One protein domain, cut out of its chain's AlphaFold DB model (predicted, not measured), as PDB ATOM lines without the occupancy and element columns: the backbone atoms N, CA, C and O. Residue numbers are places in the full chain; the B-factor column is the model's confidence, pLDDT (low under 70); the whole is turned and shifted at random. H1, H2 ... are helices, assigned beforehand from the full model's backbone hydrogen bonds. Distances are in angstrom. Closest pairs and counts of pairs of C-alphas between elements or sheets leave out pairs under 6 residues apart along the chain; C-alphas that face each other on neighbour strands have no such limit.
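What this domain is: This is residues 324 to 380 of the 517 residues of the protein "Hypothetical protein" of Polarella glacialis (UniProt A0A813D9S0). Two helices cross nearly at right angles, the short H3 packing over the middle of the longer H2, and a still shorter helix, H1, sits loosely over the first part of H2. A wide loop sticks out where residues 346 to 361 stand free, running on from the last residues of H2 and folding back to H3, while a tail of residues 372 to 380 turns back toward the side where H2 begins. The printed part has 57 residues with three named helices, H1, H2 and H3 in that order, and no named strand; the class is all helix. The whole is compact, with a radius of gyration of the C-alphas of 11.7 A, and spans 34 by 26 by 16 A.

Where its parts are: H1 is residues 324 to 329, 9.2 A from first to last C-alpha, and begins with the C-alpha of Thr 324 at (168.741, 118.626, 127.703). H2 is residues 335 to 349, 20.8 A long from first to last C-alpha, from Trp 335 at (176.608, 126.073, 122.219) to Ala 349. H3 is residues 362 to 371, 14.3 A from first to last C-alpha, and ends with the C-alpha of Ile 371 at (178.470, 114.218, 105.878).

How they stand to each other: H1 and H2 only just touch, with 3 pairs of C-alphas within 8 A, and H2 does so with residues 335 to 339 alone. Their closest C-alphas are those of Leu 327 and Thr 338, 6.8 A apart. Their lines stand at a steep tilt of 41 degrees and they run opposite ways; the two form a helical hairpin. H2 touches H3 with residues 341 to 345 alone, the closest C-alphas being those of Ile 341 and Tyr 369, 6.3 A apart. H2 and H3 are about perpendicular, at 75 degrees, with their centres 10.5 A apart. H1 and H3 are apart. In H2 and H3 every O i to N i+4 pair is within hydrogen-bond range; in H1 1 of 2 such pairs is, and 1 of 3 O i to N i+3 pairs.

The domain as a whole: The two C-alphas farthest apart are those of Glu 354 and Arg 380, at 34.8 A. Without residues 346 to 361, of which 346 to 349 belong to H2, the body has 41 residues and spans 26 by 19 by 15 A. The link from H1 to H2 is tight, with 5 residues, and the link from H2 to H3 is long, with 12. The printed part has no cut. The mean pLDDT of the printed part is 71.8, and 26 residues are under 70: residues 324 to 333, 352 to 359 and 373 to 380.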
ATOM      1  N   THR A 324     168.503 117.375 126.967       58.25
ATOM      2  CA  THR A 324     168.741 118.626 127.703       58.25
ATOM      3  C   THR A 324     170.021 118.595 128.541       58.25
ATOM      4  O   THR A 324     170.665 119.625 128.703       58.25
ATOM      5  N   GLU A 325     170.431 117.421 129.006       63.31
ATOM      6  CA  GLU A 325     171.658 117.174 129.771       63.31
ATOM      7  C   GLU A 325     172.866 116.918 128.837       63.31
ATOM      8  O   GLU A 325     174.023 117.190 129.160       63.31
ATOM      9  N   LEU A 326     172.603 116.527 127.585       60.03
ATOM     10  CA  LEU A 326     173.605 116.524 126.512       60.03
ATOM     11  C   LEU A 326     174.086 117.943 126.158       60.03
ATOM     12  O   LEU A 326     175.253 118.167 125.825       60.03
ATOM     13  N   LEU A 327     173.168 118.912 126.215       61.97
ATOM     14  CA  LEU A 327     173.459 120.315 125.935       61.97
ATOM     15  C   LEU A 327     174.348 120.931 127.027       61.97
ATOM     16  O   LEU A 327     175.242 121.708 126.699       61.97
ATOM     17  N   SER A 328     174.163 120.551 128.296       60.16
ATOM     18  CA  SER A 328     174.979 121.053 129.412       60.16
ATOM     19  C   SER A 328     176.390 120.450 129.455       60.16
ATOM     20  O   SER A 328     177.317 121.104 129.927       60.16
ATOM     21  N   THR A 329     176.590 119.243 128.913       55.78
ATOM     22  CA  THR A 329     177.886 118.530 128.922       55.78
ATOM     23  C   THR A 329     178.789 118.843 127.722       55.78
ATOM     24  O   THR A 329     179.987 118.544 127.730       55.78
ATOM     25  N   SER A 330     178.261 119.494 126.684       59.66
ATOM     26  CA  SER A 330     179.001 119.863 125.474       59.66
ATOM     27  C   SER A 330     179.875 121.118 125.675       59.66
ATOM     28  O   SER A 330     179.694 122.147 125.023       59.66
ATOM     29  N   THR A 331     180.894 121.042 126.527       56.94
ATOM     30  CA  THR A 331     181.889 122.124 126.692       56.94
ATOM     31  C   THR A 331     182.873 122.229 125.514       56.94
ATOM     32  O   THR A 331     183.535 123.254 125.341       56.94
ATOM     33  N   LYS A 332     182.964 121.179 124.678       61.12
ATOM     34  CA  LYS A 332     183.926 121.055 123.562       61.12
ATOM     35  C   LYS A 332     183.489 121.726 122.254       61.12
ATOM     36  O   LYS A 332     184.347 122.057 121.439       61.12
ATOM     37  N   TYR A 333     182.195 121.950 122.051       67.12
ATOM     38  CA  TYR A 333     181.651 122.595 120.850       67.12
ATOM     39  C   TYR A 333     180.983 123.921 121.228       67.12
ATOM     40  O   TYR A 333     180.649 124.139 122.393       67.12
ATOM     41  N   SER A 334     180.842 124.857 120.283       78.62
ATOM     42  CA  SER A 334     180.081 126.075 120.573       78.62
ATOM     43  C   SER A 334     178.629 125.689 120.864       78.62
ATOM     44  O   SER A 334     178.075 124.829 120.188       78.62
ATOM     45  N   TRP A 335     178.007 126.329 121.855       75.50
ATOM     46  CA  TRP A 335     176.608 126.073 122.219       75.50
ATOM     47  C   TRP A 335     175.672 126.091 120.999       75.50
ATOM     48  O   TRP A 335     174.815 125.225 120.855       75.50
ATOM     49  N   GLN A 336     175.907 127.020 120.068       76.19
ATOM     50  CA  GLN A 336     175.188 127.106 118.794       76.19
ATOM     51  C   GLN A 336     175.400 125.869 117.909       76.19
ATOM     52  O   GLN A 336     174.429 125.314 117.407       76.19
ATOM     53  N   ALA A 337     176.640 125.389 117.756       78.19
ATOM     54  CA  ALA A 337     176.928 124.182 116.981       78.19
ATOM     55  C   ALA A 337     176.261 122.941 117.590       78.19
ATOM     56  O   ALA A 337     175.664 122.134 116.881       78.19
ATOM     57  N   THR A 338     176.312 122.818 118.914       82.88
ATOM     58  CA  THR A 338     175.652 121.741 119.653       82.88
ATOM     59  C   THR A 338     174.139 121.784 119.456       82.88
ATOM     60  O   THR A 338     173.534 120.753 119.174       82.88
ATOM     61  N   GLN A 339     173.522 122.968 119.539       82.44
ATOM     62  CA  GLN A 339     172.092 123.141 119.280       82.44
ATOM     63  C   GLN A 339     171.713 122.770 117.843       82.44
ATOM     64  O   GLN A 339     170.691 122.114 117.648       82.44
ATOM     65  N   GLU A 340     172.522 123.135 116.846       84.75
ATOM     66  CA  GLU A 340     172.256 122.777 115.449       84.75
ATOM     67  C   GLU A 340     172.371 121.271 115.192       84.75
ATOM     68  O   GLU A 340     171.493 120.707 114.539       84.75
ATOM     69  N   ILE A 341     173.393 120.609 115.744       85.88
ATOM     70  CA  ILE A 341     173.563 119.152 115.629       85.88
ATOM     71  C   ILE A 341     172.409 118.427 116.327       85.88
ATOM     72  O   ILE A 341     171.818 117.508 115.767       85.88
ATOM     73  N   VAL A 342     172.024 118.873 117.524       84.88
ATOM     74  CA  VAL A 342     170.907 118.298 118.284       84.88
ATOM     75  C   VAL A 342     169.567 118.502 117.573       84.88
ATOM     76  O   VAL A 342     168.741 117.586 117.533       84.88
ATOM     77  N   LYS A 343     169.339 119.687 116.997       86.25
ATOM     78  CA  LYS A 343     168.137 119.996 116.216       86.25
ATOM     79  C   LYS A 343     168.050 119.113 114.972       86.25
ATOM     80  O   LYS A 343     167.035 118.454 114.773       86.25
ATOM     81  N   TRP A 344     169.129 119.038 114.193       90.38
ATOM     82  CA  TRP A 344     169.212 118.168 113.017       90.38
ATOM     83  C   TRP A 344     168.988 116.695 113.371       90.38
ATOM     84  O   TRP A 344     168.275 115.986 112.660       90.38
ATOM     85  N   TRP A 345     169.556 116.234 114.485       85.56
ATOM     86  CA  TRP A 345     169.388 114.858 114.934       85.56
ATOM     87  C   TRP A 345     167.926 114.550 115.285       85.56
ATOM     88  O   TRP A 345     167.396 113.539 114.830       85.56
ATOM     89  N   LYS A 346     167.231 115.451 115.994       82.94
ATOM     90  CA  LYS A 346     165.788 115.332 116.291       82.94
ATOM     91  C   LYS A 346     164.918 115.295 115.029       82.94
ATOM     92  O   LYS A 346     163.991 114.491 114.938       82.94
ATOM     93  N   GLU A 347     165.219 116.154 114.058       83.88
ATOM     94  CA  GLU A 347     164.526 116.194 112.761       83.88
ATOM     95  C   GLU A 347     164.770 114.910 111.948       83.88
ATOM     96  O   GLU A 347     163.877 114.419 111.259       83.88
ATOM     97  N   SER A 348     165.962 114.320 112.073       80.19
ATOM     98  CA  SER A 348     166.320 113.064 111.403       80.19
ATOM     99  C   SER A 348     165.701 111.837 112.085       80.19
ATOM    100  O   SER A 348     165.292 110.899 111.408       80.19
ATOM    101  N   ALA A 349     165.593 111.846 113.416       77.12
ATOM    102  CA  ALA A 349     165.055 110.738 114.206       77.12
ATOM    103  C   ALA A 349     163.520 110.629 114.147       77.12
ATOM    104  O   ALA A 349     162.972 109.548 114.329       77.12
ATOM    105  N   THR A 350     162.814 111.729 113.869       77.25
ATOM    106  CA  THR A 350     161.339 111.748 113.768       77.25
ATOM    107  C   THR A 350     160.793 111.008 112.545       77.25
ATOM    108  O   THR A 350     159.617 110.660 112.529       77.25
ATOM    109  N   HIS A 351     161.638 110.725 111.551       70.81
ATOM    110  CA  HIS A 351     161.258 110.060 110.300       70.81
ATOM    111  C   HIS A 351     161.820 108.628 110.183       70.81
ATOM    112  O   HIS A 351     161.725 108.006 109.126       70.81
ATOM    113  N   ALA A 352     162.426 108.103 111.252       63.22
ATOM    114  CA  ALA A 352     163.048 106.783 111.284       63.22
ATOM    115  C   ALA A 352     162.023 105.675 111.645       63.22
ATOM    116  O   ALA A 352     161.289 105.839 112.620       63.22
ATOM    117  N   PRO A 353     161.976 104.533 110.922       64.94
ATOM    118  CA  PRO A 353     161.267 103.322 111.347       64.94
ATOM    119  C   PRO A 353     161.757 102.820 112.714       64.94
ATOM    120  O   PRO A 353     162.899 103.075 113.104       64.94
ATOM    121  N   GLU A 354     160.916 102.066 113.426       66.75
ATOM    122  CA  GLU A 354     161.289 101.455 114.708       66.75
ATOM    123  C   GLU A 354     162.401 100.422 114.534       66.75
ATOM    124  O   GLU A 354     162.172  99.317 114.050       66.75
ATOM    125  N   VAL A 355     163.611 100.783 114.958       62.84
ATOM    126  CA  VAL A 355     164.785  99.908 114.934       62.84
ATOM    127  C   VAL A 355     165.523 100.001 116.269       62.84
ATOM    128  O   VAL A 355     165.396 100.986 117.005       62.84
ATOM    129  N   GLU A 356     166.258  98.942 116.590       66.94
ATOM    130  CA  GLU A 356     167.010  98.778 117.829       66.94
ATOM    131  C   GLU A 356     168.015  99.934 118.048       66.94
ATOM    132  O   GLU A 356     168.718 100.327 117.113       66.94
ATOM    133  N   PRO A 357     168.067 100.531 119.254       66.62
ATOM    134  CA  PRO A 357     168.935 101.669 119.517       66.62
ATOM    135  C   PRO A 357     170.418 101.283 119.493       66.62
ATOM    136  O   PRO A 357     170.824 100.302 120.112       66.62
ATOM    137  N   ILE A 358     171.238 102.109 118.836       64.50
ATOM    138  CA  ILE A 358     172.695 101.925 118.751       64.50
ATOM    139  C   ILE A 358     173.391 103.021 119.574       64.50
ATOM    140  O   ILE A 358     173.068 104.200 119.406       64.50
ATOM    141  N   PRO A 359     174.378 102.686 120.428       65.88
ATOM    142  CA  PRO A 359     175.164 103.685 121.147       65.88
ATOM    143  C   PRO A 359     175.986 104.559 120.185       65.88
ATOM    144  O   PRO A 359     176.803 104.054 119.415       65.88
ATOM    145  N   LEU A 360     175.824 105.886 120.268       72.75
ATOM    146  CA  LEU A 360     176.515 106.852 119.402       72.75
ATOM    147  C   LEU A 360     177.291 107.903 120.195       72.75
ATOM    148  O   LEU A 360     176.716 108.744 120.863       72.75
ATOM    149  N   THR A 361     178.612 107.949 120.055       79.19
ATOM    150  CA  THR A 361     179.392 109.052 120.652       79.19
ATOM    151  C   THR A 361     179.122 110.402 119.962       79.19
ATOM    152  O   THR A 361     178.761 110.461 118.785       79.19
ATOM    153  N   TRP A 362     179.407 111.510 120.658       78.38
ATOM    154  CA  TRP A 362     179.362 112.872 120.097       78.38
ATOM    155  C   TRP A 362     180.163 113.038 118.798       78.38
ATOM    156  O   TRP A 362     179.793 113.827 117.932       78.38
ATOM    157  N   TYR A 363     181.264 112.299 118.659       73.31
ATOM    158  CA  TYR A 363     182.096 112.336 117.460       73.31
ATOM    159  C   TYR A 363     181.387 111.707 116.254       73.31
ATOM    160  O   TYR A 363     181.454 112.259 115.159       73.31
ATOM    161  N   HIS A 364     180.642 110.613 116.461       81.88
ATOM    162  CA  HIS A 364     179.832 109.998 115.407       81.88
ATOM    163  C   HIS A 364     178.697 110.925 114.950       81.88
ATOM    164  O   HIS A 364     178.515 111.108 113.750       81.88
ATOM    165  N   LEU A 365     178.001 111.577 115.890       83.06
ATOM    166  CA  LEU A 365     176.964 112.571 115.574       83.06
ATOM    167  C   LEU A 365     177.522 113.772 114.801       83.06
ATOM    168  O   LEU A 365     176.909 114.229 113.841       83.06
ATOM    169  N   TYR A 366     178.697 114.266 115.200       81.12
ATOM    170  CA  TYR A 366     179.373 115.367 114.517       81.12
ATOM    171  C   TYR A 366     179.767 114.987 113.084       81.12
ATOM    172  O   TYR A 366     179.503 115.743 112.154       81.12
ATOM    173  N   ILE A 367     180.354 113.803 112.883       77.31
ATOM    174  CA  ILE A 367     180.703 113.313 111.545       77.31
ATOM    175  C   ILE A 367     179.455 113.184 110.668       77.31
ATOM    176  O   ILE A 367     179.464 113.680 109.543       77.31
ATOM    177  N   ASP A 368     178.382 112.568 111.171       83.38
ATOM    178  CA  ASP A 368     177.172 112.346 110.371       83.38
ATOM    179  C   ASP A 368     176.472 113.671 110.008       83.38
ATOM    180  O   ASP A 368     176.070 113.871 108.860       83.38
ATOM    181  N   TYR A 369     176.437 114.639 110.934       86.69
ATOM    182  CA  TYR A 369     175.943 115.996 110.663       86.69
ATOM    183  C   TYR A 369     176.699 116.664 109.501       86.69
ATOM    184  O   TYR A 369     176.085 117.262 108.613       86.69
ATOM    185  N   HIS A 370     178.029 116.526 109.473       79.69
ATOM    186  CA  HIS A 370     178.880 117.092 108.424       79.69
ATOM    187  C   HIS A 370     178.752 116.357 107.082       79.69
ATOM    188  O   HIS A 370     178.754 117.000 106.030       79.69
ATOM    189  N   ILE A 371     178.626 115.025 107.097       78.81
ATOM    190  CA  ILE A 371     178.470 114.218 105.878       78.81
ATOM    191  C   ILE A 371     177.152 114.554 105.169       78.81
ATOM    192  O   ILE A 371     177.129 114.642 103.943       78.81
ATOM    193  N   LYS A 372     176.070 114.834 105.911       81.12
ATOM    194  CA  LYS A 372     174.762 115.198 105.329       81.12
ATOM    195  C   LYS A 372     174.659 116.658 104.855       81.12
ATOM    196  O   LYS A 372     173.558 117.184 104.698       81.12
ATOM    197  N   GLY A 373     175.792 117.318 104.604       63.69
ATOM    198  CA  GLY A 373     175.861 118.600 103.891       63.69
ATOM    199  C   GLY A 373     175.418 119.824 104.695       63.69
ATOM    200  O   GLY A 373     175.254 120.907 104.129       63.69
ATOM    201  N   ARG A 374     175.227 119.693 106.012       62.38
ATOM    202  CA  ARG A 374     174.988 120.840 106.893       62.38
ATOM    203  C   ARG A 374     176.356 121.462 107.217       62.38
ATOM    204  O   ARG A 374     177.327 120.748 107.442       62.38
ATOM    205  N   ARG A 375     176.450 122.791 107.094       65.56
ATOM    206  CA  ARG A 375     177.694 123.593 107.065       65.56
ATOM    207  C   ARG A 375     178.760 123.126 108.060       65.56
ATOM    208  O   ARG A 375     178.450 122.720 109.173       65.56
ATOM    209  N   ALA A 376     180.031 123.313 107.696       57.44
ATOM    210  CA  ALA A 376     181.121 123.082 108.629       57.44
ATOM    211  C   ALA A 376     181.030 124.045 109.825       57.44
ATOM    212  O   ALA A 376     181.253 125.247 109.673       57.44
ATOM    213  N   LEU A 377     180.695 123.522 111.004       63.38
ATOM    214  CA  LEU A 377     180.616 124.326 112.219       63.38
ATOM    215  C   LEU A 377     182.023 124.520 112.807       63.38
ATOM    216  O   LEU A 377     182.778 123.546 112.910       63.38
ATOM    217  N   PRO A 378     182.402 125.750 113.200       54.94
ATOM    218  CA  PRO A 378     183.710 126.010 113.781       54.94
ATOM    219  C   PRO A 378     183.868 125.225 115.087       54.94
ATOM    220  O   PRO A 378     183.120 125.421 116.046       54.94
ATOM    221  N   GLN A 379     184.863 124.337 115.141       50.75
ATOM    222  CA  GLN A 379     185.245 123.687 116.390       50.75
ATOM    223  C   GLN A 379     185.831 124.732 117.337       50.75
ATOM    224  O   GLN A 379     186.786 125.438 117.002       50.75
ATOM    225  N   ARG A 380     185.292 124.805 118.556       45.28
ATOM    226  CA  ARG A 380     185.972 125.501 119.645       45.28
ATOM    227  C   ARG A 380     187.225 124.677 119.956       45.28
ATOM    228  O   ARG A 380     187.121 123.485 120.233       45.28
TER     229      ARG A 380